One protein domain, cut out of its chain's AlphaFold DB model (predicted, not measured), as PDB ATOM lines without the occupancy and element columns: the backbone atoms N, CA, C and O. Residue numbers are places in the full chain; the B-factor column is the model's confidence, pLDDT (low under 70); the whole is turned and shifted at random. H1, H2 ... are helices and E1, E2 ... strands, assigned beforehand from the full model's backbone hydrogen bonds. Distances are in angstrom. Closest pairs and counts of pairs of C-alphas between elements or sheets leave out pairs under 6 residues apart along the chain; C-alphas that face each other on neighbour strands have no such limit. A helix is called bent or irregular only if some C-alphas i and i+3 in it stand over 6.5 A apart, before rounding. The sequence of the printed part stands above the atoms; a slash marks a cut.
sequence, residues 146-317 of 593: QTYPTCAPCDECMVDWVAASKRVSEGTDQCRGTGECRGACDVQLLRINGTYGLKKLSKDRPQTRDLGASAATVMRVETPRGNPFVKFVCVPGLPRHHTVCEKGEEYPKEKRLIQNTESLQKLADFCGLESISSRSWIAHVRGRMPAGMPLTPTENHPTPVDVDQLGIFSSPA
ATOM      1  N   GLN A 146     -47.788 -59.232  37.722       44.22
ATOM      2  CA  GLN A 146     -48.292 -57.993  37.116       44.22
ATOM      3  C   GLN A 146     -47.360 -56.819  37.438       44.22
ATOM      4  O   GLN A 146     -47.230 -56.374  38.578       44.22
ATOM      5  N   THR A 147     -46.701 -56.306  36.400       50.41
ATOM      6  CA  THR A 147     -46.022 -55.014  36.442       50.41
ATOM      7  C   THR A 147     -47.085 -53.928  36.376       50.41
ATOM      8  O   THR A 147     -47.732 -53.717  35.352       50.41
ATOM      9  N   TYR A 148     -47.306 -53.259  37.502       56.47
ATOM     10  CA  TYR A 148     -48.258 -52.160  37.576       56.47
ATOM     11  C   TYR A 148     -47.784 -50.985  36.705       56.47
ATOM     12  O   TYR A 148     -46.608 -50.614  36.784       56.47
ATOM     13  N   PRO A 149     -48.661 -50.379  35.880       58.41
ATOM     14  CA  PRO A 149     -48.288 -49.220  35.077       58.41
ATOM     15  C   PRO A 149     -47.848 -48.051  35.973       58.41
ATOM     16  O   PRO A 149     -48.342 -47.884  37.091       58.41
ATOM     17  N   THR A 150     -46.923 -47.221  35.486       62.28
ATOM     18  CA  THR A 150     -46.483 -46.017  36.206       62.28
ATOM     19  C   THR A 150     -47.622 -45.001  36.305       62.28
ATOM     20  O   THR A 150     -48.365 -44.764  35.349       62.28
ATOM     21  N   CYS A 151     -47.782 -44.389  37.481       64.56
ATOM     22  CA  CYS A 151     -48.884 -43.464  37.753       64.56
ATOM     23  C   CYS A 151     -48.740 -42.158  36.990       64.56
ATOM     24  O   CYS A 151     -49.727 -41.650  36.463       64.56
ATOM     25  N   ALA A 152     -47.527 -41.623  36.889       65.38
ATOM     26  CA  ALA A 152     -47.262 -40.441  36.086       65.38
ATOM     27  C   ALA A 152     -45.990 -40.625  35.253       65.38
ATOM     28  O   ALA A 152     -44.969 -41.063  35.788       65.38
ATOM     29  N   PRO A 153     -46.021 -40.277  33.955       64.69
ATOM     30  CA  PRO A 153     -44.796 -40.143  33.186       64.69
ATOM     31  C   PRO A 153     -43.958 -39.002  33.772       64.69
ATOM     32  O   PRO A 153     -44.501 -37.971  34.179       64.69
ATOM     33  N   CYS A 154     -42.641 -39.179  33.801       71.44
ATOM     34  CA  CYS A 154     -41.745 -38.058  34.042       71.44
ATOM     35  C   CYS A 154     -41.704 -37.142  32.823       71.44
ATOM     36  O   CYS A 154     -41.724 -37.603  31.681       71.44
ATOM     37  N   ASP A 155     -41.584 -35.850  33.086       68.69
ATOM     38  CA  ASP A 155     -41.215 -34.863  32.084       68.69
ATOM     39  C   ASP A 155     -39.852 -34.293  32.474       68.69
ATOM     40  O   ASP A 155     -39.700 -33.720  33.558       68.69
ATOM     41  N   GLU A 156     -38.851 -34.541  31.630       70.38
ATOM     42  CA  GLU A 156     -37.431 -34.394  31.964       70.38
ATOM     43  C   GLU A 156     -37.078 -35.178  33.246       70.38
ATOM     44  O   GLU A 156     -36.929 -36.399  33.216       70.38
ATOM     45  N   CYS A 157     -36.984 -34.469  34.371       73.38
ATOM     46  CA  CYS A 157     -36.500 -34.954  35.664       73.38
ATOM     47  C   CYS A 157     -37.562 -34.901  36.754       73.38
ATOM     48  O   CYS A 157     -37.253 -35.130  37.921       73.38
ATOM     49  N   MET A 158     -38.787 -34.522  36.395       78.06
ATOM     50  CA  MET A 158     -39.852 -34.221  37.339       78.06
ATOM     51  C   MET A 158     -41.024 -35.163  37.125       78.06
ATOM     52  O   MET A 158     -41.523 -35.317  36.009       78.06
ATOM     53  N   VAL A 159     -41.500 -35.746  38.219       77.19
ATOM     54  CA  VAL A 159     -42.763 -36.482  38.247       77.19
ATOM     55  C   VAL A 159     -43.903 -35.494  38.482       77.19
ATOM     56  O   VAL A 159     -43.851 -34.685  39.411       77.19
ATOM     57  N   ASP A 160     -44.964 -35.580  37.678       74.81
ATOM     58  CA  ASP A 160     -46.224 -34.900  37.990       74.81
ATOM     59  C   ASP A 160     -46.973 -35.674  39.088       74.81
ATOM     60  O   ASP A 160     -47.801 -36.552  38.832       74.81
ATOM     61  N   TRP A 161     -46.652 -35.350  40.341       72.88
ATOM     62  CA  TRP A 161     -47.247 -35.993  41.512       72.88
ATOM     63  C   TRP A 161     -48.741 -35.717  41.672       72.88
ATOM     64  O   TRP A 161     -49.445 -36.532  42.275       72.88
ATOM     65  N   VAL A 162     -49.245 -34.607  41.129       72.75
ATOM     66  CA  VAL A 162     -50.678 -34.296  41.151       72.75
ATOM     67  C   VAL A 162     -51.409 -35.247  40.211       72.75
ATOM     68  O   VAL A 162     -52.385 -35.879  40.618       72.75
ATOM     69  N   ALA A 163     -50.902 -35.421  38.987       69.50
ATOM     70  CA  ALA A 163     -51.440 -36.395  38.044       69.50
ATOM     71  C   ALA A 163     -51.324 -37.834  38.570       69.50
ATOM     72  O   ALA A 163     -52.282 -38.600  38.445       69.50
ATOM     73  N   ALA A 164     -50.194 -38.186  39.200       71.31
ATOM     74  CA  ALA A 164     -49.990 -39.502  39.804       71.31
ATOM     75  C   ALA A 164     -51.023 -39.781  40.904       71.31
ATOM     76  O   ALA A 164     -51.729 -40.785  40.848       71.31
ATOM     77  N   SER A 165     -51.152 -38.862  41.867       67.44
ATOM     78  CA  SER A 165     -52.073 -39.007  43.001       67.44
ATOM     79  C   SER A 165     -53.522 -39.102  42.527       67.44
ATOM     80  O   SER A 165     -54.260 -39.973  42.983       67.44
ATOM     81  N   LYS A 166     -53.913 -38.261  41.557       67.75
ATOM     82  CA  LYS A 166     -55.259 -38.265  40.974       67.75
ATOM     83  C   LYS A 166     -55.585 -39.594  40.289       67.75
ATOM     84  O   LYS A 166     -56.671 -40.131  40.484       67.75
ATOM     85  N   ARG A 167     -54.647 -40.152  39.517       66.25
ATOM     86  CA  ARG A 167     -54.821 -41.459  38.860       66.25
ATOM     87  C   ARG A 167     -54.950 -42.602  39.860       66.25
ATOM     88  O   ARG A 167     -55.809 -43.451  39.666       66.25
ATOM     89  N   VAL A 168     -54.173 -42.583  40.944       64.12
ATOM     90  CA  VAL A 168     -54.301 -43.568  42.033       64.12
ATOM     91  C   VAL A 168     -55.659 -43.456  42.734       64.12
ATOM     92  O   VAL A 168     -56.217 -44.469  43.144       64.12
ATOM     93  N   SER A 169     -56.202 -42.245  42.900       61.09
ATOM     94  CA  SER A 169     -57.484 -42.040  43.591       61.09
ATOM     95  C   SER A 169     -58.727 -42.258  42.722       61.09
ATOM     96  O   SER A 169     -59.784 -42.565  43.267       61.09
ATOM     97  N   GLU A 170     -58.632 -42.058  41.404       59.94
ATOM     98  CA  GLU A 170     -59.787 -42.031  40.488       59.94
ATOM     99  C   GLU A 170     -59.789 -43.161  39.438       59.94
ATOM    100  O   GLU A 170     -60.793 -43.348  38.752       59.94
ATOM    101  N   GLY A 171     -58.681 -43.890  39.263       52.34
ATOM    102  CA  GLY A 171     -58.506 -44.863  38.181       52.34
ATOM    103  C   GLY A 171     -58.968 -46.287  38.509       52.34
ATOM    104  O   GLY A 171     -58.814 -46.769  39.627       52.34
ATOM    105  N   THR A 172     -59.479 -46.989  37.492       49.81
ATOM    106  CA  THR A 172     -59.592 -48.463  37.452       49.81
ATOM    107  C   THR A 172     -58.264 -49.138  37.096       49.81
ATOM    108  O   THR A 172     -58.111 -50.343  37.279       49.81
ATOM    109  N   ASP A 173     -57.311 -48.365  36.572       50.84
ATOM    110  CA  ASP A 173     -55.973 -48.828  36.232       50.84
ATOM    111  C   ASP A 173     -55.170 -48.976  37.525       50.84
ATOM    112  O   ASP A 173     -54.981 -48.004  38.260       50.84
ATOM    113  N   GLN A 174     -54.682 -50.186  37.798       56.56
ATOM    114  CA  GLN A 174     -53.874 -50.537  38.969       56.56
ATOM    115  C   GLN A 174     -52.477 -49.873  38.934       56.56
ATOM    116  O   GLN A 174     -51.462 -50.529  39.101       56.56
ATOM    117  N   CYS A 175     -52.360 -48.575  38.667       58.84
ATOM    118  CA  CYS A 175     -51.079 -47.881  38.724       58.84
ATOM    119  C   CYS A 175     -50.682 -47.629  40.192       58.84
ATOM    120  O   CYS A 175     -51.504 -47.190  40.998       58.84
ATOM    121  N   ARG A 176     -49.426 -47.921  40.569       61.09
ATOM    122  CA  ARG A 176     -48.943 -47.799  41.961       61.09
ATOM    123  C   ARG A 176     -47.870 -46.740  42.120       61.09
ATOM    124  O   ARG A 176     -46.705 -47.020  41.874       61.09
ATOM    125  N   GLY A 177     -48.274 -45.565  42.588       54.97
ATOM    126  CA  GLY A 177     -47.460 -44.511  43.194       54.97
ATOM    127  C   GLY A 177     -46.161 -44.046  42.527       54.97
ATOM    128  O   GLY A 177     -45.477 -43.230  43.126       54.97
ATOM    129  N   THR A 178     -45.758 -44.524  41.348       60.22
ATOM    130  CA  THR A 178     -44.425 -44.224  40.804       60.22
ATOM    131  C   THR A 178     -44.453 -43.380  39.548       60.22
ATOM    132  O   THR A 178     -45.357 -43.475  38.713       60.22
ATOM    133  N   GLY A 179     -43.403 -42.575  39.403       61.16
ATOM    134  CA  GLY A 179     -42.932 -42.088  38.117       61.16
ATOM    135  C   GLY A 179     -41.531 -42.633  37.865       61.16
ATOM    136  O   GLY A 179     -40.702 -42.646  38.770       61.16
ATOM    137  N   GLU A 180     -41.278 -43.110  36.650       62.06
ATOM    138  CA  GLU A 180     -39.947 -43.551  36.234       62.06
ATOM    139  C   GLU A 180     -39.328 -42.481  35.340       62.06
ATOM    140  O   GLU A 180     -39.730 -42.301  34.185       62.06
ATOM    141  N   CYS A 181     -38.327 -41.773  35.858       70.69
ATOM    142  CA  CYS A 181     -37.564 -40.822  35.063       70.69
ATOM    143  C   CYS A 181     -36.418 -41.584  34.396       70.69
ATOM    144  O   CYS A 181     -35.273 -41.535  34.831       70.69
ATOM    145  N   ARG A 182     -36.739 -42.346  33.340       57.50
ATOM    146  CA  ARG A 182     -35.778 -43.223  32.636       57.50
ATOM    147  C   ARG A 182     -34.692 -42.467  31.843       57.50
ATOM    148  O   ARG A 182     -33.832 -43.101  31.241       57.50
ATOM    149  N   GLY A 183     -34.748 -41.134  31.785       63.06
ATOM    150  CA  GLY A 183     -33.811 -40.291  31.038       63.06
ATOM    151  C   GLY A 183     -32.717 -39.681  31.916       63.06
ATOM    152  O   GLY A 183     -32.944 -39.376  33.083       63.06
ATOM    153  N   ALA A 184     -31.535 -39.464  31.331       71.12
ATOM    154  CA  ALA A 184     -30.473 -38.703  31.977       71.12
ATOM    155  C   ALA A 184     -30.781 -37.200  31.950       71.12
ATOM    156  O   ALA A 184     -31.002 -36.607  30.894       71.12
ATOM    157  N   CYS A 185     -30.718 -36.599  33.124       80.12
ATOM    158  CA  CYS A 185     -31.150 -35.258  33.447       80.12
ATOM    159  C   CYS A 185     -29.984 -34.288  33.511       80.12
ATOM    160  O   CYS A 185     -29.192 -34.351  34.447       80.12
ATOM    161  N   ASP A 186     -29.898 -33.378  32.544       85.81
ATOM    162  CA  ASP A 186     -28.947 -32.271  32.591       85.81
ATOM    163  C   ASP A 186     -29.519 -31.155  33.474       85.81
ATOM    164  O   ASP A 186     -30.456 -30.459  33.080       85.81
ATOM    165  N   VAL A 187     -28.993 -31.003  34.692       86.62
ATOM    166  CA  VAL A 187     -29.562 -30.089  35.696       86.62
ATOM    167  C   VAL A 187     -28.526 -29.183  36.349       86.62
ATOM    168  O   VAL A 187     -27.349 -29.521  36.500       86.62
ATOM    169  N   GLN A 188     -28.992 -28.020  36.805       88.69
ATOM    170  CA  GLN A 188     -28.196 -27.116  37.622       88.69
ATOM    171  C   GLN A 188     -28.330 -27.486  39.104       88.69
ATOM    172  O   GLN A 188     -29.408 -27.383  39.691       88.69
ATOM    173  N   LEU A 189     -27.212 -27.899  39.706       90.62
ATOM    174  CA  LEU A 189     -27.126 -28.247  41.123       90.62
ATOM    175  C   LEU A 189     -26.689 -27.032  41.943       90.62
ATOM    176  O   LEU A 189     -25.661 -26.408  41.679       90.62
ATOM    177  N   LEU A 190     -27.457 -26.719  42.978       88.56
ATOM    178  CA  LEU A 190     -27.227 -25.600  43.880       88.56
ATOM    179  C   LEU A 190     -27.111 -26.096  45.317       88.56
ATOM    180  O   LEU A 190     -27.801 -27.032  45.725       88.56
ATOM    181  N   ARG A 191     -26.255 -25.443  46.107       84.38
ATOM    182  CA  ARG A 191     -26.184 -25.717  47.544       84.38
ATOM    183  C   ARG A 191     -27.536 -25.471  48.183       84.38
ATOM    184  O   ARG A 191     -28.228 -24.502  47.865       84.38
ATOM    185  N   ILE A 192     -27.837 -26.292  49.171       78.44
ATOM    186  CA  ILE A 192     -28.839 -25.954  50.165       78.44
ATOM    187  C   ILE A 192     -28.164 -24.937  51.081       78.44
ATOM    188  O   ILE A 192     -27.335 -25.279  51.909       78.44
ATOM    189  N   ASN A 193     -28.401 -23.653  50.849       71.06
ATOM    190  CA  ASN A 193     -27.939 -22.589  51.727       71.06
ATOM    191  C   ASN A 193     -29.030 -21.527  51.872       71.06
ATOM    192  O   ASN A 193     -30.035 -21.524  51.155       71.06
ATOM    193  N   GLY A 194     -28.832 -20.642  52.842       68.44
ATOM    194  CA  GLY A 194     -29.732 -19.535  53.119       68.44
ATOM    195  C   GLY A 194     -30.535 -19.717  54.397       68.44
ATOM    196  O   GLY A 194     -30.330 -20.640  55.189       68.44
ATOM    197  N   THR A 195     -31.440 -18.777  54.601       68.06
ATOM    198  CA  THR A 195     -32.310 -18.719  55.763       68.06
ATOM    199  C   THR A 195     -33.752 -18.902  55.316       68.06
ATOM    200  O   THR A 195     -34.128 -18.553  54.195       68.06
ATOM    201  N   TYR A 196     -34.558 -19.491  56.184       70.75
ATOM    202  CA  TYR A 196     -35.987 -19.631  55.997       70.75
ATOM    203  C   TYR A 196     -36.680 -18.989  57.197       70.75
ATOM    204  O   TYR A 196     -36.359 -19.272  58.351       70.75
ATOM    205  N   GLY A 197     -37.593 -18.066  56.923       67.56
ATOM    206  CA  GLY A 197     -38.390 -17.407  57.948       67.56
ATOM    207  C   GLY A 197     -39.836 -17.831  57.805       67.56
ATOM    208  O   GLY A 197     -40.414 -17.606  56.744       67.56
ATOM    209  N   LEU A 198     -40.400 -18.391  58.873       76.12
ATOM    210  CA  LEU A 198     -41.841 -18.556  58.978       76.12
ATOM    211  C   LEU A 198     -42.469 -17.182  59.267       76.12
ATOM    212  O   LEU A 198     -42.137 -16.543  60.267       76.12
ATOM    213  N   LYS A 199     -43.369 -16.700  58.407       77.88
ATOM    214  CA  LYS A 199     -44.126 -15.450  58.565       77.88
ATOM    215  C   LYS A 199     -44.818 -15.395  59.924       77.88
ATOM    216  O   LYS A 199     -44.885 -14.313  60.506       77.88
ATOM    217  N   LYS A 200     -45.300 -16.541  60.423       75.81
ATOM    218  CA  LYS A 200     -45.985 -16.666  61.719       75.81
ATOM    219  C   LYS A 200     -45.058 -16.456  62.928       75.81
ATOM    220  O   LYS A 200     -45.544 -16.099  63.992       75.81
ATOM    221  N   LEU A 201     -43.740 -16.603  62.760       70.62
ATOM    222  CA  LEU A 201     -42.721 -16.471  63.818       70.62
ATOM    223  C   LEU A 201     -41.929 -15.151  63.768       70.62
ATOM    224  O   LEU A 201     -40.851 -15.049  64.354       70.62
ATOM    225  N   SER A 202     -42.459 -14.153  63.053       59.34
ATOM    226  CA  SER A 202     -41.801 -12.898  62.665       59.34
ATOM    227  C   SER A 202     -40.717 -13.037  61.584       59.34
ATOM    228  O   SER A 202     -39.740 -13.776  61.697       59.34
ATOM    229  N   LYS A 203     -40.861 -12.219  60.529       56.97
ATOM    230  CA  LYS A 203     -39.903 -12.094  59.413       56.97
ATOM    231  C   LYS A 203     -38.531 -11.566  59.846       56.97
ATOM    232  O   LYS A 203     -37.569 -11.720  59.099       56.97
ATOM    233  N   ASP A 204     -38.442 -10.960  61.028       53.62
ATOM    234  CA  ASP A 204     -37.251 -10.237  61.483       53.62
ATOM    235  C   ASP A 204     -36.163 -11.163  62.052       53.62
ATOM    236  O   ASP A 204     -35.071 -10.706  62.393       53.62
ATOM    237  N   ARG A 205     -36.440 -12.474  62.162       63.22
ATOM    238  CA  ARG A 205     -35.484 -13.491  62.636       63.22
ATOM    239  C   ARG A 205     -35.554 -14.772  61.796       63.22
ATOM    240  O   ARG A 205     -35.962 -15.819  62.308       63.22
ATOM    241  N   PRO A 206     -35.168 -14.706  60.509       66.12
ATOM    242  CA  PRO A 206     -35.148 -15.887  59.662       66.12
ATOM    243  C   PRO A 206     -34.151 -16.902  60.238       66.12
ATOM    244  O   PRO A 206     -33.045 -16.538  60.638       66.12
ATOM    245  N   GLN A 207     -34.557 -18.167  60.321       70.00
ATOM    246  CA  GLN A 207     -33.712 -19.233  60.850       70.00
ATOM    247  C   GLN A 207     -32.787 -19.732  59.746       70.00
ATOM    248  O   GLN A 207     -33.197 -19.847  58.588       70.00
ATOM    249  N   THR A 208     -31.536 -20.034  60.076       68.12
ATOM    250  CA  THR A 208     -30.658 -20.739  59.138       68.12
ATOM    251  C   THR A 208     -31.307 -22.069  58.786       68.12
ATOM    252  O   THR A 208     -31.786 -22.770  59.678       68.12
ATOM    253  N   ARG A 209     -31.368 -22.405  57.490       68.25
ATOM    254  CA  ARG A 209     -31.860 -23.729  57.096       68.25
ATOM    255  C   ARG A 209     -30.952 -24.767  57.739       68.25
ATOM    256  O   ARG A 209     -29.735 -24.679  57.585       68.25
ATOM    257  N   ASP A 210     -31.550 -25.715  58.454       63.44
ATOM    258  CA  ASP A 210     -30.797 -26.872  58.911       63.44
ATOM    259  C   ASP A 210     -30.324 -27.613  57.661       63.44
ATOM    260  O   ASP A 210     -31.121 -27.960  56.786       63.44
ATOM    261  N   LEU A 211     -29.010 -27.740  57.535       56.53
ATOM    262  CA  LEU A 211     -28.398 -28.412  56.401       56.53
ATOM    263  C   LEU A 211     -28.429 -29.936  56.606       56.53
ATOM    264  O   LEU A 211     -28.288 -30.679  55.637       56.53
ATOM    265  N   GLY A 212     -28.676 -30.390  57.844       54.03
ATOM    266  CA  GLY A 212     -28.663 -31.793  58.236       54.03
ATOM    267  C   GLY A 212     -27.274 -32.420  58.126       54.03
ATOM    268  O   GLY A 212     -26.344 -31.852  57.546       54.03
ATOM    269  N   ALA A 213     -27.126 -33.637  58.651       49.38
ATOM    270  CA  ALA A 213     -25.897 -34.400  58.460       49.38
ATOM    271  C   ALA A 213     -25.649 -34.649  56.963       49.38
ATOM    272  O   ALA A 213     -24.518 -34.534  56.514       49.38
ATOM    273  N   SER A 214     -26.684 -34.892  56.153       57.25
ATOM    274  CA  SER A 214     -26.584 -35.227  54.720       57.25
ATOM    275  C   SER A 214     -26.281 -34.047  53.772       57.25
ATOM    276  O   SER A 214     -26.151 -34.266  52.571       57.25
ATOM    277  N   ALA A 215     -26.088 -32.818  54.272       55.12
ATOM    278  CA  ALA A 215     -25.890 -31.591  53.477       55.12
ATOM    279  C   ALA A 215     -24.887 -31.694  52.311       55.12
ATOM    280  O   ALA A 215     -25.025 -31.015  51.297       55.12
ATOM    281  N   ALA A 216     -23.846 -32.514  52.481       60.03
ATOM    282  CA  ALA A 216     -22.761 -32.697  51.520       60.03
ATOM    283  C   ALA A 216     -23.206 -33.355  50.207       60.03
ATOM    284  O   ALA A 216     -22.594 -33.123  49.168       60.03
ATOM    285  N   THR A 217     -24.245 -34.191  50.260       75.62
ATOM    286  CA  THR A 217     -24.710 -34.988  49.121       75.62
ATOM    287  C   THR A 217     -26.136 -34.656  48.704       75.62
ATOM    288  O   THR A 217     -26.619 -35.221  47.724       75.62
ATOM    289  N   VAL A 218     -26.803 -33.728  49.401       84.69
ATOM    290  CA  VAL A 218     -28.125 -33.223  49.018       84.69
ATOM    291  C   VAL A 218     -27.989 -31.851  48.364       84.69
ATOM    292  O   VAL A 218     -27.448 -30.909  48.940       84.69
ATOM    293  N   MET A 219     -28.525 -31.729  47.156       87.75
ATOM    294  CA  MET A 219     -28.483 -30.518  46.345       87.75
ATOM    295  C   MET A 219     -29.895 -30.039  46.039       87.75
ATOM    296  O   MET A 219     -30.804 -30.842  45.848       87.75
ATOM    297  N   ARG A 220     -30.080 -28.723  45.934       89.00
ATOM    298  CA  ARG A 220     -31.270 -28.165  45.286       89.00
ATOM    299  C   ARG A 220     -31.065 -28.230  43.779       89.00
ATOM    300  O   ARG A 220     -30.015 -27.823  43.287       89.00
ATOM    301  N   VAL A 221     -32.072 -28.690  43.058       88.69
ATOM    302  CA  VAL A 221     -32.073 -28.708  41.598       88.69
ATOM    303  C   VAL A 221     -32.882 -27.520  41.109       88.69
ATOM    304  O   VAL A 221     -33.998 -27.315  41.573       88.69
ATOM    305  N   GLU A 222     -32.329 -26.715  40.210       84.81
ATOM    306  CA  GLU A 222     -33.075 -25.632  39.566       84.81
ATOM    307  C   GLU A 222     -33.667 -26.138  38.251       84.81
ATOM    308  O   GLU A 222     -32.935 -26.532  37.343       84.81
ATOM    309  N   THR A 223     -35.000 -26.154  38.160       74.75
ATOM    310  CA  THR A 223     -35.717 -26.557  36.943       74.75
ATOM    311  C   THR A 223     -36.857 -25.579  36.650       74.75
ATOM    312  O   THR A 223     -37.426 -24.998  37.581       74.75
ATOM    313  N   PRO A 224     -37.281 -25.419  35.382       70.75
ATOM    314  CA  PRO A 224     -38.433 -24.580  35.039       70.75
ATOM    315  C   PRO A 224     -39.753 -25.009  35.704       70.75
ATOM    316  O   PRO A 224     -40.696 -24.222  35.752       70.75
ATOM    317  N   ARG A 225     -39.839 -26.253  36.195       70.38
ATOM    318  CA  ARG A 225     -41.062 -26.859  36.748       70.38
ATOM    319  C   ARG A 225     -41.072 -26.958  38.269       70.38
ATOM    320  O   ARG A 225     -42.037 -27.455  38.839       70.38
ATOM    321  N   GLY A 226     -40.019 -26.489  38.927       76.38
ATOM    322  CA  GLY A 226     -39.894 -26.536  40.375       76.38
ATOM    323  C   GLY A 226     -38.453 -26.711  40.827       76.38
ATOM    324  O   GLY A 226     -37.543 -26.894  40.021       76.38
ATOM    325  N   ASN A 227     -38.262 -26.665  42.141       84.19
ATOM    326  CA  ASN A 227     -36.942 -26.742  42.750       84.19
ATOM    327  C   ASN A 227     -36.845 -27.946  43.696       84.19
ATOM    328  O   ASN A 227     -36.840 -27.729  44.911       84.19
ATOM    329  N   PRO A 228     -36.847 -29.195  43.190       88.25
ATOM    330  CA  PRO A 228     -36.741 -30.364  44.051       88.25
ATOM    331  C   PRO A 228     -35.355 -30.442  44.697       88.25
ATOM    332  O   PRO A 228     -34.420 -29.719  44.332       88.25
ATOM    333  N   PHE A 229     -35.221 -31.357  45.646       89.19
ATOM    334  CA  PHE A 229     -33.923 -31.758  46.165       89.19
ATOM    335  C   PHE A 229     -33.493 -33.069  45.520       89.19
ATOM    336  O   PHE A 229     -34.334 -33.868  45.121       89.19
ATOM    337  N   VAL A 230     -32.186 -33.286  45.425       89.00
ATOM    338  CA  VAL A 230     -31.599 -34.553  44.994       89.00
ATOM    339  C   VAL A 230     -30.511 -34.964  45.973       89.00
ATOM    340  O   VAL A 230     -29.620 -34.170  46.266       89.00
ATOM    341  N   LYS A 231     -30.600 -36.187  46.491       87.94
ATOM    342  CA  LYS A 231     -29.602 -36.832  47.346       87.94
ATOM    343  C   LYS A 231     -28.807 -37.830  46.515       87.94
ATOM    344  O   LYS A 231     -29.386 -38.659  45.816       87.94
ATOM    345  N   PHE A 232     -27.488 -37.766  46.628       85.75
ATOM    346  CA  PHE A 232     -26.577 -38.741  46.041       85.75
ATOM    347  C   PHE A 232     -26.047 -39.673  47.127       85.75
ATOM    348  O   PHE A 232     -25.642 -39.227  48.202       85.75
ATOM    349  N   VAL A 233     -26.031 -40.975  46.848       79.75
ATOM    350  CA  VAL A 233     -25.452 -41.968  47.770       79.75
ATOM    351  C   VAL A 233     -23.929 -41.896  47.739       79.75
ATOM    352  O   VAL A 233     -23.267 -42.019  48.771       79.75
ATOM    353  N   CYS A 234     -23.373 -41.654  46.557       80.12
ATOM    354  CA  CYS A 234     -21.963 -41.386  46.365       80.12
ATOM    355  C   CYS A 234     -21.778 -40.332  45.272       80.12
ATOM    356  O   CYS A 234     -22.562 -40.253  44.328       80.12
ATOM    357  N   VAL A 235     -20.746 -39.503  45.419       82.25
ATOM    358  CA  VAL A 235     -20.365 -38.510  44.418       82.25
ATOM    359  C   VAL A 235     -18.881 -38.707  44.094       82.25
ATOM    360  O   VAL A 235     -18.051 -38.589  45.001       82.25
ATOM    361  N   PRO A 236     -18.519 -38.993  42.830       80.25
ATOM    362  CA  PRO A 236     -17.124 -39.154  42.432       80.25
ATOM    363  C   PRO A 236     -16.284 -37.935  42.827       80.25
ATOM    364  O   PRO A 236     -16.653 -36.799  42.541       80.25
ATOM    365  N   GLY A 237     -15.154 -38.159  43.500       78.25
ATOM    366  CA  GLY A 237     -14.276 -37.079  43.972       78.25
ATOM    367  C   GLY A 237     -14.726 -36.366  45.256       78.25
ATOM    368  O   GLY A 237     -13.997 -35.506  45.747       78.25
ATOM    369  N   LEU A 238     -15.866 -36.744  45.846       77.69
ATOM    370  CA  LEU A 238     -16.309 -36.297  47.174       77.69
ATOM    371  C   LEU A 238     -16.520 -37.509  48.100       77.69
ATOM    372  O   LEU A 238     -17.660 -37.836  48.442       77.69
ATOM    373  N   PRO A 239     -15.440 -38.209  48.497       68.31
ATOM    374  CA  PRO A 239     -15.559 -39.379  49.351       68.31
ATOM    375  C   PRO A 239     -16.049 -38.966  50.740       68.31
ATOM    376  O   PRO A 239     -15.370 -38.235  51.459       68.31
ATOM    377  N   ARG A 240     -17.219 -39.463  51.142       64.62
ATOM    378  CA  ARG A 240     -17.776 -39.269  52.485       64.62
ATOM    379  C   ARG A 240     -18.007 -40.629  53.128       64.62
ATOM    380  O   ARG A 240     -18.433 -41.557  52.456       64.62
ATOM    381  N   HIS A 241     -17.709 -40.786  54.417       59.91
ATOM    382  CA  HIS A 241     -17.790 -42.090  55.101       59.91
ATOM    383  C   HIS A 241     -16.987 -43.199  54.396       59.91
ATOM    384  O   HIS A 241     -17.404 -44.356  54.357       59.91
ATOM    385  N   HIS A 242     -15.843 -42.833  53.807       61.03
ATOM    386  CA  HIS A 242     -14.987 -43.741  53.039       61.03
ATOM    387  C   HIS A 242     -15.686 -44.403  51.834       61.03
ATOM    388  O   HIS A 242     -15.255 -45.465  51.385       61.03
ATOM    389  N   THR A 243     -16.759 -43.808  51.296       67.69
ATOM    390  CA  THR A 243     -17.333 -44.253  50.024       67.69
ATOM    391  C   THR A 243     -16.515 -43.696  48.863       67.69
ATOM    392  O   THR A 243     -16.207 -42.508  48.805       67.69
ATOM    393  N   VAL A 244     -16.138 -44.576  47.940       74.50
ATOM    394  CA  VAL A 244     -15.505 -44.225  46.666       74.50
ATOM    395  C   VAL A 244     -16.352 -44.870  45.578       74.50
ATOM    396  O   VAL A 244     -16.666 -46.057  45.670       74.50
ATOM    397  N   CYS A 245     -16.758 -44.076  44.593       79.31
ATOM    398  CA  CYS A 245     -17.481 -44.519  43.405       79.31
ATOM    399  C   CYS A 245     -16.866 -43.872  42.167       79.31
ATOM    400  O   CYS A 245     -16.317 -42.764  42.234       79.31
ATOM    401  N   GLU A 246     -16.984 -44.568  41.043       82.31
ATOM    402  CA  GLU A 246     -16.553 -44.083  39.740       82.31
ATOM    403  C   GLU A 246     -17.691 -43.352  39.029       82.31
ATOM    404  O   GLU A 246     -18.871 -43.575  39.293       82.31
ATOM    405  N   LYS A 247     -17.337 -42.415  38.150       82.69
ATOM    406  CA  LYS A 247     -18.305 -41.585  37.428       82.69
ATOM    407  C   LYS A 247     -19.050 -42.417  36.382       82.69
ATOM    408  O   LYS A 247     -18.406 -42.996  35.516       82.69
ATOM    409  N   GLY A 248     -20.382 -42.386  36.416       76.44
ATOM    410  CA  GLY A 248     -21.232 -43.116  35.472       76.44
ATOM    411  C   GLY A 248     -21.312 -44.624  35.726       76.44
ATOM    412  O   GLY A 248     -21.910 -45.331  34.917       76.44
ATOM    413  N   GLU A 249     -20.728 -45.119  36.821       77.44
ATOM    414  CA  GLU A 249     -20.828 -46.520  37.232       77.44
ATOM    415  C   GLU A 249     -21.810 -46.682  38.392       77.44
ATOM    416  O   GLU A 249     -21.801 -45.894  39.337       77.44
ATOM    417  N   GLU A 250     -22.628 -47.736  38.346       69.06
ATOM    418  CA  GLU A 250     -23.558 -48.056  39.430       69.06
ATOM    419  C   GLU A 250     -22.808 -48.427  40.716       69.06
ATOM    420  O   GLU A 250     -21.974 -49.337  40.736       69.06
ATOM    421  N   TYR A 251     -23.168 -47.798  41.835       70.38
ATOM    422  CA  TYR A 251     -22.626 -48.162  43.140       70.38
ATOM    423  C   TYR A 251     -23.550 -49.170  43.862       70.38
ATOM    424  O   TYR A 251     -24.720 -48.882  44.097       70.38
ATOM    425  N   PRO A 252     -23.094 -50.354  44.321       68.94
ATOM    426  CA  PRO A 252     -24.003 -51.361  44.892       68.94
ATOM    427  C   PRO A 252     -24.869 -50.887  46.079       68.94
ATOM    428  O   PRO A 252     -26.016 -51.312  46.219       68.94
ATOM    429  N   LYS A 253     -24.359 -49.981  46.932       67.50
ATOM    430  CA  LYS A 253     -25.160 -49.398  48.031       67.50
ATOM    431  C   LYS A 253     -26.208 -48.402  47.531       67.50
ATOM    432  O   LYS A 253     -27.241 -48.243  48.175       67.50
ATOM    433  N   GLU A 254     -25.944 -47.751  46.403       70.75
ATOM    434  CA  GLU A 254     -26.884 -46.857  45.729       70.75
ATOM    435  C   GLU A 254     -28.111 -47.642  45.270       70.75
ATOM    436  O   GLU A 254     -29.227 -47.255  45.599       70.75
ATOM    437  N   LYS A 255     -27.918 -48.828  44.680       74.31
ATOM    438  CA  LYS A 255     -29.018 -49.703  44.246       74.31
ATOM    439  C   LYS A 255     -29.993 -50.063  45.373       74.31
ATOM    440  O   LYS A 255     -31.202 -49.991  45.175       74.31
ATOM    441  N   ARG A 256     -29.485 -50.409  46.562       76.62
ATOM    442  CA  ARG A 256     -30.331 -50.747  47.724       76.62
ATOM    443  C   ARG A 256     -31.174 -49.552  48.182       76.62
ATOM    444  O   ARG A 256     -32.371 -49.710  48.391       76.62
ATOM    445  N   LEU A 257     -30.570 -48.371  48.331       77.44
ATOM    446  CA  LEU A 257     -31.279 -47.157  48.773       77.44
ATOM    447  C   LEU A 257     -32.281 -46.653  47.728       77.44
ATOM    448  O   LEU A 257     -33.376 -46.215  48.077       77.44
ATOM    449  N   ILE A 258     -31.929 -46.766  46.448       79.19
ATOM    450  CA  ILE A 258     -32.809 -46.468  45.315       79.19
ATOM    451  C   ILE A 258     -34.038 -47.369  45.349       79.19
ATOM    452  O   ILE A 258     -35.160 -46.869  45.405       79.19
ATOM    453  N   GLN A 259     -33.826 -48.686  45.404       80.75
ATOM    454  CA  GLN A 259     -34.910 -49.658  45.441       80.75
ATOM    455  C   GLN A 259     -35.805 -49.447  46.671       80.75
ATOM    456  O   GLN A 259     -37.027 -49.420  46.546       80.75
ATOM    457  N   ASN A 260     -35.213 -49.187  47.842       81.62
ATOM    458  CA  ASN A 260     -35.965 -48.839  49.051       81.62
ATOM    459  C   ASN A 260     -36.818 -47.586  48.870       81.62
ATOM    460  O   ASN A 260     -37.983 -47.579  49.262       81.62
ATOM    461  N   THR A 261     -36.259 -46.540  48.266       82.88
ATOM    462  CA  THR A 261     -36.976 -45.283  48.046       82.88
ATOM    463  C   THR A 261     -38.162 -45.478  47.104       82.88
ATOM    464  O   THR A 261     -39.264 -45.004  47.390       82.88
ATOM    465  N   GLU A 262     -37.974 -46.209  46.005       81.81
ATOM    466  CA  GLU A 262     -39.049 -46.515  45.057       81.81
ATOM    467  C   GLU A 262     -40.149 -47.365  45.696       81.81
ATOM    468  O   GLU A 262     -41.338 -47.065  45.552       81.81
ATOM    469  N   SER A 263     -39.771 -48.414  46.431       85.50
ATOM    470  CA  SER A 263     -40.722 -49.259  47.149       85.50
ATOM    471  C   SER A 263     -41.489 -48.487  48.208       85.50
ATOM    472  O   SER A 263     -42.707 -48.623  48.300       85.50
ATOM    473  N   LEU A 264     -40.810 -47.652  48.992       86.44
ATOM    474  CA  LEU A 264     -41.451 -46.839  50.014       86.44
ATOM    475  C   LEU A 264     -42.495 -45.905  49.405       86.44
ATOM    476  O   LEU A 264     -43.580 -45.763  49.965       86.44
ATOM    477  N   GLN A 265     -42.191 -45.291  48.260       85.31
ATOM    478  CA  GLN A 265     -43.146 -44.427  47.582       85.31
ATOM    479  C   GLN A 265     -44.406 -45.210  47.175       85.31
ATOM    480  O   GLN A 265     -45.518 -44.787  47.499       85.31
ATOM    481  N   LYS A 266     -44.238 -46.400  46.574       84.75
ATOM    482  CA  LYS A 266     -45.350 -47.315  46.238       84.75
ATOM    483  C   LYS A 266     -46.174 -47.691  47.466       84.75
ATOM    484  O   LYS A 266     -47.402 -47.681  47.411       84.75
ATOM    485  N   LEU A 267     -45.504 -48.039  48.563       88.81
ATOM    486  CA  LEU A 267     -46.138 -48.451  49.813       88.81
ATOM    487  C   LEU A 267     -46.931 -47.304  50.446       88.81
ATOM    488  O   LEU A 267     -48.086 -47.494  50.825       88.81
ATOM    489  N   ALA A 268     -46.339 -46.109  50.528       89.56
ATOM    490  CA  ALA A 268     -46.995 -44.925  51.072       89.56
ATOM    491  C   ALA A 268     -48.275 -44.607  50.294       89.56
ATOM    492  O   ALA A 268     -49.329 -44.453  50.906       89.56
ATOM    493  N   ASP A 269     -48.213 -44.614  48.959       84.75
ATOM    494  CA  ASP A 269     -49.383 -44.398  48.104       84.75
ATOM    495  C   ASP A 269     -50.448 -45.476  48.254       84.75
ATOM    496  O   ASP A 269     -51.640 -45.170  48.342       84.75
ATOM    497  N   PHE A 270     -50.041 -46.744  48.287       87.56
ATOM    498  CA  PHE A 270     -50.963 -47.867  48.423       87.56
ATOM    499  C   PHE A 270     -51.720 -47.809  49.756       87.56
ATOM    500  O   PHE A 270     -52.936 -47.990  49.797       87.56
ATOM    501  N   CYS A 271     -51.026 -47.455  50.837       90.81
ATOM    502  CA  CYS A 271     -51.603 -47.354  52.175       90.81
ATOM    503  C   CYS A 271     -52.281 -46.003  52.458       90.81
ATOM    504  O   CYS A 271     -52.920 -45.835  53.500       90.81
ATOM    505  N   GLY A 272     -52.191 -45.047  51.529       89.56
ATOM    506  CA  GLY A 272     -52.779 -43.720  51.674       89.56
ATOM    507  C   GLY A 272     -52.014 -42.810  52.637       89.56
ATOM    508  O   GLY A 272     -52.626 -41.929  53.223       89.56
ATOM    509  N   LEU A 273     -50.732 -43.058  52.895       92.12
ATOM    510  CA  LEU A 273     -49.898 -42.315  53.850       92.12
ATOM    511  C   LEU A 273     -48.931 -41.334  53.165       92.12
ATOM    512  O   LEU A 273     -48.011 -40.814  53.786       92.12
ATOM    513  N   GLU A 274     -49.120 -41.062  51.877       87.38
ATOM    514  CA  GLU A 274     -48.301 -40.138  51.094       87.38
ATOM    515  C   GLU A 274     -48.322 -38.687  51.600       87.38
ATOM    516  O   GLU A 274     -47.437 -37.892  51.271       87.38
ATOM    517  N   SER A 275     -49.359 -38.313  52.355       88.38
ATOM    518  CA  SER A 275     -49.624 -36.915  52.695       88.38
ATOM    519  C   SER A 275     -48.572 -36.378  53.663       88.38
ATOM    520  O   SER A 275     -48.099 -35.248  53.509       88.38
ATOM    521  N   ILE A 276     -48.107 -37.244  54.565       92.19
ATOM    522  CA  ILE A 276     -47.173 -36.908  55.633       92.19
ATOM    523  C   ILE A 276     -45.707 -36.914  55.188       92.19
ATOM    524  O   ILE A 276     -44.869 -36.287  55.826       92.19
ATOM    525  N   SER A 277     -45.377 -37.577  54.078       90.62
ATOM    526  CA  SER A 277     -43.993 -37.811  53.642       90.62
ATOM    527  C   SER A 277     -43.642 -37.051  52.361       90.62
ATOM    528  O   SER A 277     -44.502 -36.822  51.506       90.62
ATOM    529  N   SER A 278     -42.394 -36.598  52.219       88.12
ATOM    530  CA  SER A 278     -41.902 -36.038  50.956       88.12
ATOM    531  C   SER A 278     -41.999 -37.084  49.849       88.12
ATOM    532  O   SER A 278     -41.547 -38.214  50.031       88.12
ATOM    533  N   ARG A 279     -42.546 -36.700  48.691       86.25
ATOM    534  CA  ARG A 279     -42.582 -37.588  47.526       86.25
ATOM    535  C   ARG A 279     -41.186 -37.765  46.959       86.25
ATOM    536  O   ARG A 279     -40.534 -36.745  46.725       86.25
ATOM    537  N   SER A 280     -40.785 -38.998  46.677       84.88
ATOM    538  CA  SER A 280     -39.456 -39.307  46.150       84.88
ATOM    539  C   SER A 280     -39.510 -40.088  44.841       84.88
ATOM    540  O   SER A 280     -40.438 -40.858  44.599       84.88
ATOM    541  N   TRP A 281     -38.518 -39.871  43.983       84.75
ATOM    542  CA  TRP A 281     -38.343 -40.587  42.720       84.75
ATOM    543  C   TRP A 281     -36.871 -40.643  42.342       84.75
ATOM    544  O   TRP A 281     -36.033 -39.984  42.954       84.75
ATOM    545  N   ILE A 282     -36.562 -41.428  41.320       84.00
ATOM    546  CA  ILE A 282     -35.195 -41.678  40.886       84.00
ATOM    547  C   ILE A 282     -35.025 -41.141  39.473       84.00
ATOM    548  O   ILE A 282     -35.878 -41.363  38.611       84.00
ATOM    549  N   ALA A 283     -33.928 -40.427  39.244       84.75
ATOM    550  CA  ALA A 283     -33.503 -40.023  37.911       84.75
ATOM    551  C   ALA A 283     -31.976 -40.011  37.838       84.75
ATOM    552  O   ALA A 283     -31.298 -39.700  38.819       84.75
ATOM    553  N   HIS A 284     -31.425 -40.317  36.668       86.25
ATOM    554  CA  HIS A 284     -29.987 -40.213  36.447       86.25
ATOM    555  C   HIS A 284     -29.595 -38.756  36.222       86.25
ATOM    556  O   HIS A 284     -30.158 -38.110  35.347       86.25
ATOM    557  N   VAL A 285     -28.643 -38.223  36.979       87.62
ATOM    558  CA  VAL A 285     -28.293 -36.800  36.984       87.62
ATOM    559  C   VAL A 285     -26.929 -36.559  36.369       87.62
ATOM    560  O   VAL A 285     -25.924 -37.066  36.859       87.62
ATOM    561  N   ARG A 286     -26.903 -35.676  35.370       89.25
ATOM    562  CA  ARG A 286     -25.708 -35.053  34.808       89.25
ATOM    563  C   ARG A 286     -25.680 -33.586  35.210       89.25
ATOM    564  O   ARG A 286     -26.597 -32.819  34.920       89.25
ATOM    565  N   GLY A 287     -24.635 -33.177  35.911       88.94
ATOM    566  CA  GLY A 287     -24.553 -31.815  36.417       88.94
ATOM    567  C   GLY A 287     -23.216 -31.501  37.055       88.94
ATOM    568  O   GLY A 287     -22.248 -32.253  36.945       88.94
ATOM    569  N   ARG A 288     -23.161 -30.356  37.734       89.81
ATOM    570  CA  ARG A 288     -21.954 -29.907  38.423       89.81
ATOM    571  C   ARG A 288     -22.289 -29.385  39.807       89.81
ATOM    572  O   ARG A 288     -22.975 -28.374  39.934       89.81
ATOM    573  N   MET A 289     -21.786 -30.057  40.837       89.44
ATOM    574  CA  MET A 289     -21.823 -29.536  42.197       89.44
ATOM    575  C   MET A 289     -20.879 -28.331  42.314       89.44
ATOM    576  O   MET A 289     -19.759 -28.372  41.796       89.44
ATOM    577  N   PRO A 290     -21.300 -27.247  42.980       88.75
ATOM    578  CA  PRO A 290     -20.500 -26.039  43.119       88.75
ATOM    579  C   PRO A 290     -19.292 -26.271  44.033       88.75
ATOM    580  O   PRO A 290     -19.332 -27.112  44.924       88.75
ATOM    581  N   ALA A 291     -18.240 -25.466  43.867       86.62
ATOM    582  CA  ALA A 291     -17.065 -25.508  44.738       86.62
ATOM    583  C   ALA A 291     -17.412 -25.295  46.222       86.62
ATOM    584  O   ALA A 291     -18.429 -24.679  46.555       86.62
ATOM    585  N   GLY A 292     -16.525 -25.772  47.095       82.81
ATOM    586  CA  GLY A 292     -16.583 -25.649  48.549       82.81
ATOM    587  C   GLY A 292     -17.349 -26.775  49.244       82.81
ATOM    588  O   GLY A 292     -17.900 -26.535  50.321       82.81
ATOM    589  N   MET A 293     -17.624 -27.905  48.569       82.06
ATOM    590  CA  MET A 293     -18.464 -28.981  49.135       82.06
ATOM    591  C   MET A 293     -17.712 -29.621  50.299       82.06
ATOM    592  O   MET A 293     -16.519 -29.858  50.141       82.06
ATOM    593  N   PRO A 294     -18.347 -29.886  51.447       76.06
ATOM    594  CA  PRO A 294     -17.637 -30.446  52.590       76.06
ATOM    595  C   PRO A 294     -17.072 -31.832  52.252       76.06
ATOM    596  O   PRO A 294     -17.799 -32.710  51.795       76.06
ATOM    597  N   LEU A 295     -15.766 -31.997  52.467       72.50
ATOM    598  CA  LEU A 295     -15.044 -33.276  52.406       72.50
ATOM    599  C   LEU A 295     -14.958 -33.901  53.799       72.50
ATOM    600  O   LEU A 295     -15.162 -35.097  53.980       72.50
ATOM    601  N   THR A 296     -14.677 -33.056  54.789       70.62
ATOM    602  CA  THR A 296     -14.628 -33.386  56.213       70.62
ATOM    603  C   THR A 296     -15.285 -32.244  56.998       70.62
ATOM    604  O   THR A 296     -15.569 -31.193  56.414       70.62
ATOM    605  N   PRO A 297     -15.514 -32.376  58.319       70.12
ATOM    606  CA  PRO A 297     -16.033 -31.269  59.128       70.12
ATOM    607  C   PRO A 297     -15.192 -29.981  59.066       70.12
ATOM    608  O   PRO A 297     -15.695 -28.905  59.377       70.12
ATOM    609  N   THR A 298     -13.916 -30.069  58.671       74.75
ATOM    610  CA  THR A 298     -12.981 -28.931  58.623       74.75
ATOM    611  C   THR A 298     -12.487 -28.582  57.220       74.75
ATOM    612  O   THR A 298     -11.827 -27.557  57.054       74.75
ATOM    613  N   GLU A 299     -12.776 -29.401  56.209       77.81
ATOM    614  CA  GLU A 299     -12.226 -29.249  54.860       77.81
ATOM    615  C   GLU A 299     -13.323 -29.239  53.803       77.81
ATOM    616  O   GLU A 299     -14.279 -30.011  53.848       77.81
ATOM    617  N   ASN A 300     -13.132 -28.389  52.799       83.75
ATOM    618  CA  ASN A 300     -14.044 -28.227  51.680       83.75
ATOM    619  C   ASN A 300     -13.314 -28.489  50.362       83.75
ATOM    620  O   ASN A 300     -12.180 -28.047  50.171       83.75
ATOM    621  N   HIS A 301     -13.990 -29.141  49.423       82.31
ATOM    622  CA  HIS A 301     -13.487 -29.380  48.083       82.31
ATOM    623  C   HIS A 301     -13.270 -28.037  47.362       82.31
ATOM    624  O   HIS A 301     -14.210 -27.244  47.255       82.31
ATOM    625  N   PRO A 302     -12.059 -27.746  46.860       85.56
ATOM    626  CA  PRO A 302     -11.691 -26.401  46.411       85.56
ATOM    627  C   PRO A 302     -12.316 -26.007  45.066       85.56
ATOM    628  O   PRO A 302     -12.431 -24.820  44.762       85.56
ATOM    629  N   THR A 303     -12.724 -26.980  44.252       88.81
ATOM    630  CA  THR A 303     -13.263 -26.768  42.901       88.81
ATOM    631  C   THR A 303     -14.658 -27.383  42.740       88.81
ATOM    632  O   THR A 303     -15.086 -28.169  43.583       88.81
ATOM    633  N   PRO A 304     -15.424 -27.012  41.700       88.88
ATOM    634  CA  PRO A 304     -16.669 -27.705  41.373       88.88
ATOM    635  C   PRO A 304     -16.421 -29.175  41.003       88.88
ATOM    636  O   PRO A 304     -15.372 -29.495  40.443       88.88
ATOM    637  N   VAL A 305     -17.399 -30.043  41.272       87.56
ATOM    638  CA  VAL A 305     -17.318 -31.495  41.037       87.56
ATOM    639  C   VAL A 305     -18.374 -31.912  40.024       87.56
ATOM    640  O   VAL A 305     -19.543 -31.552  40.161       87.56
ATOM    641  N   ASP A 306     -17.965 -32.647  38.996       88.56
ATOM    642  CA  ASP A 306     -18.888 -33.150  37.980       88.56
ATOM    643  C   ASP A 306     -19.631 -34.374  38.518       88.56
ATOM    644  O   ASP A 306     -19.021 -35.289  39.069       88.56
ATOM    645  N   VAL A 307     -20.945 -34.399  38.316       88.06
ATOM    646  CA  VAL A 307     -21.823 -35.492  38.739       88.06
ATOM    647  C   VAL A 307     -22.429 -36.145  37.509       88.06
ATOM    648  O   VAL A 307     -22.890 -35.454  36.601       88.06
ATOM    649  N   ASP A 308     -22.389 -37.471  37.499       88.19
ATOM    650  CA  ASP A 308     -22.996 -38.350  36.501       88.19
ATOM    651  C   ASP A 308     -23.384 -39.641  37.236       88.19
ATOM    652  O   ASP A 308     -22.588 -40.575  37.301       88.19
ATOM    653  N   GLN A 309     -24.487 -39.575  37.990       85.50
ATOM    654  CA  GLN A 309     -24.896 -40.586  38.978       85.50
ATOM    655  C   GLN A 309     -26.417 -40.663  39.110       85.50
ATOM    656  O   GLN A 309     -27.116 -39.703  38.769       85.50
ATOM    657  N   LEU A 310     -26.946 -41.757  39.668       84.62
ATOM    658  CA  LEU A 310     -28.359 -41.807  40.033       84.62
ATOM    659  C   LEU A 310     -28.617 -40.889  41.236       84.62
ATOM    660  O   LEU A 310     -27.920 -40.880  42.249       84.62
ATOM    661  N   GLY A 311     -29.640 -40.055  41.097       85.38
ATOM    662  CA  GLY A 311     -30.091 -39.144  42.131       85.38
ATOM    663  C   GLY A 311     -31.394 -39.631  42.742       85.38
ATOM    664  O   GLY A 311     -32.343 -39.945  42.021       85.38
ATOM    665  N   ILE A 312     -31.462 -39.627  44.071       86.88
ATOM    666  CA  ILE A 312     -32.716 -39.783  44.805       86.88
ATOM    667  C   ILE A 312     -33.343 -38.398  44.929       86.88
ATOM    668  O   ILE A 312     -32.922 -37.580  45.749       86.88
ATOM    669  N   PHE A 313     -34.326 -38.110  44.087       87.50
ATOM    670  CA  PHE A 313     -35.058 -36.856  44.129       87.50
ATOM    671  C   PHE A 313     -36.128 -36.883  45.207       87.50
ATOM    672  O   PHE A 313     -36.756 -37.913  45.450       87.50
ATOM    673  N   SER A 314     -36.383 -35.723  45.799       87.62
ATOM    674  CA  SER A 314     -37.507 -35.506  46.695       87.62
ATOM    675  C   SER A 314     -38.177 -34.160  46.442       87.62
ATOM    676  O   SER A 314     -37.553 -33.149  46.096       87.62
ATOM    677  N   SER A 315     -39.497 -34.149  46.614       86.19
ATOM    678  CA  SER A 315     -40.271 -32.913  46.619       86.19
ATOM    679  C   SER A 315     -39.847 -32.058  47.811       86.19
ATOM    680  O   SER A 315     -39.590 -32.614  48.883       86.19
ATOM    681  N   PRO A 316     -39.807 -30.724  47.666       83.69
ATOM    682  CA  PRO A 316     -39.506 -29.847  48.785       83.69
ATOM    683  C   PRO A 316     -40.442 -30.108  49.965       83.69
ATOM    684  O   PRO A 316     -41.659 -30.171  49.800       83.69
ATOM    685  N   ALA A 317     -39.861 -30.249  51.153       87.44
ATOM    686  CA  ALA A 317     -40.596 -30.076  52.392       87.44
ATOM    687  C   ALA A 317     -40.643 -28.577  52.694       87.44
ATOM    688  O   ALA A 317     -39.602 -27.950  52.920       87.44
TER     689      ALA A 317
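AT A GLANCE: This is residues 146 to 317 of the 593 residues of an uncharacterized protein of Micromonas commoda (strain RCC299 / NOUM17 / CCMP2709) (UniProt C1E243). A small closed barrel of five strands, E1, E2, E3, E6 and E4 round the ring, of which E1, E4 and E6 are sharply bent, has one long helix, H3, packed along its outside over E4 and E6. Helix H1 lies off the barrel towards one end of the longest axis and the short strand E5 towards the other, while the tip of the long link from E1 to H2, residues 199 to 204, sticks out alone. The printed part has 172 residues, with three named helices and six named strands in the order H1 E1 H2 E2 E3 H3 E4 E5 E6. The barrel is mixed and the class is mixed, helices and strands, with under half of the residues in named elements. The whole is compact, with a radius of gyration of the C-alphas of 17.3 A and spans of 54 by 47 by 27 A.

IN THESE COORDINATES: Find C-alpha 181 at (-37.564, -40.822, 35.063); from there E1 runs 22.7 A to residue 191, bending by 81 degrees at residue 184. E2 is residues 218 to 222 and E3 residues 229 to 231. E4, residues 280 to 289, spans 20.5 A and bends by 87 degrees at residue 286. E6, residues 305 to 314, spans 21.3 A, bends by 83 degrees at residue 309 and ends at C-alpha 314, (-37.507, -35.506, 46.695). H3 runs 28.8 A from C-alpha 252 at (-24.003, -51.361, 44.892) to residue 271. H1 is residues 161 to 170, 14.0 A long; H2, residues 213 to 216, is irregular, with C-alphas 213 and 216 7.8 A apart; E5 is residues 294 to 296.

HOW THE PARTS SIT: Start at E6 and E4, antiparallel, where N 285 and O 309 are 2.8 A apart. E4 is parallel to E1, with N 185 and O 284 at 2.7 A. E1 is antiparallel to E2, with N 190 and O 220 at 2.8 A. E2 and E3 form a hairpin, with N 219 and O 230 at 2.8 A, and E3 is antiparallel to E6, with N 231 and O 312 at 2.8 A. H3 is on the barrel, outside it, at a height over the sheet of 9.0 A; it runs along the strands, at 19 degrees to E4 on the local plane. Its closest C-alphas to E4 are those of Glu 262 and Trp 281, 6.4 A apart. H2 is on the barrel too, and the closest C-alphas of H2 and E5, those of Ala 216 and Pro 294, are 5.7 A apart. E5 pairs with no named strand. H1 is not on the barrel; it is close to H3 but not clearly touching, with the C-alphas of Val 168 and Asp 269 closest at 7.9 A. In H1 every O i to N i+4 pair is within hydrogen-bond range, in H3 15 of 16 are, and H2 is too short for such a pair.

THE WHOLE: The two C-alphas farthest apart are those of Thr 172 and Thr 298, at 54.8 A. The printed part has no cut. The links E1 to H2 and E3 to H3 are long. The mean pLDDT of the printed part is 75.6, with 53 residues under 70, among them 165 to 180 and 208 to 216.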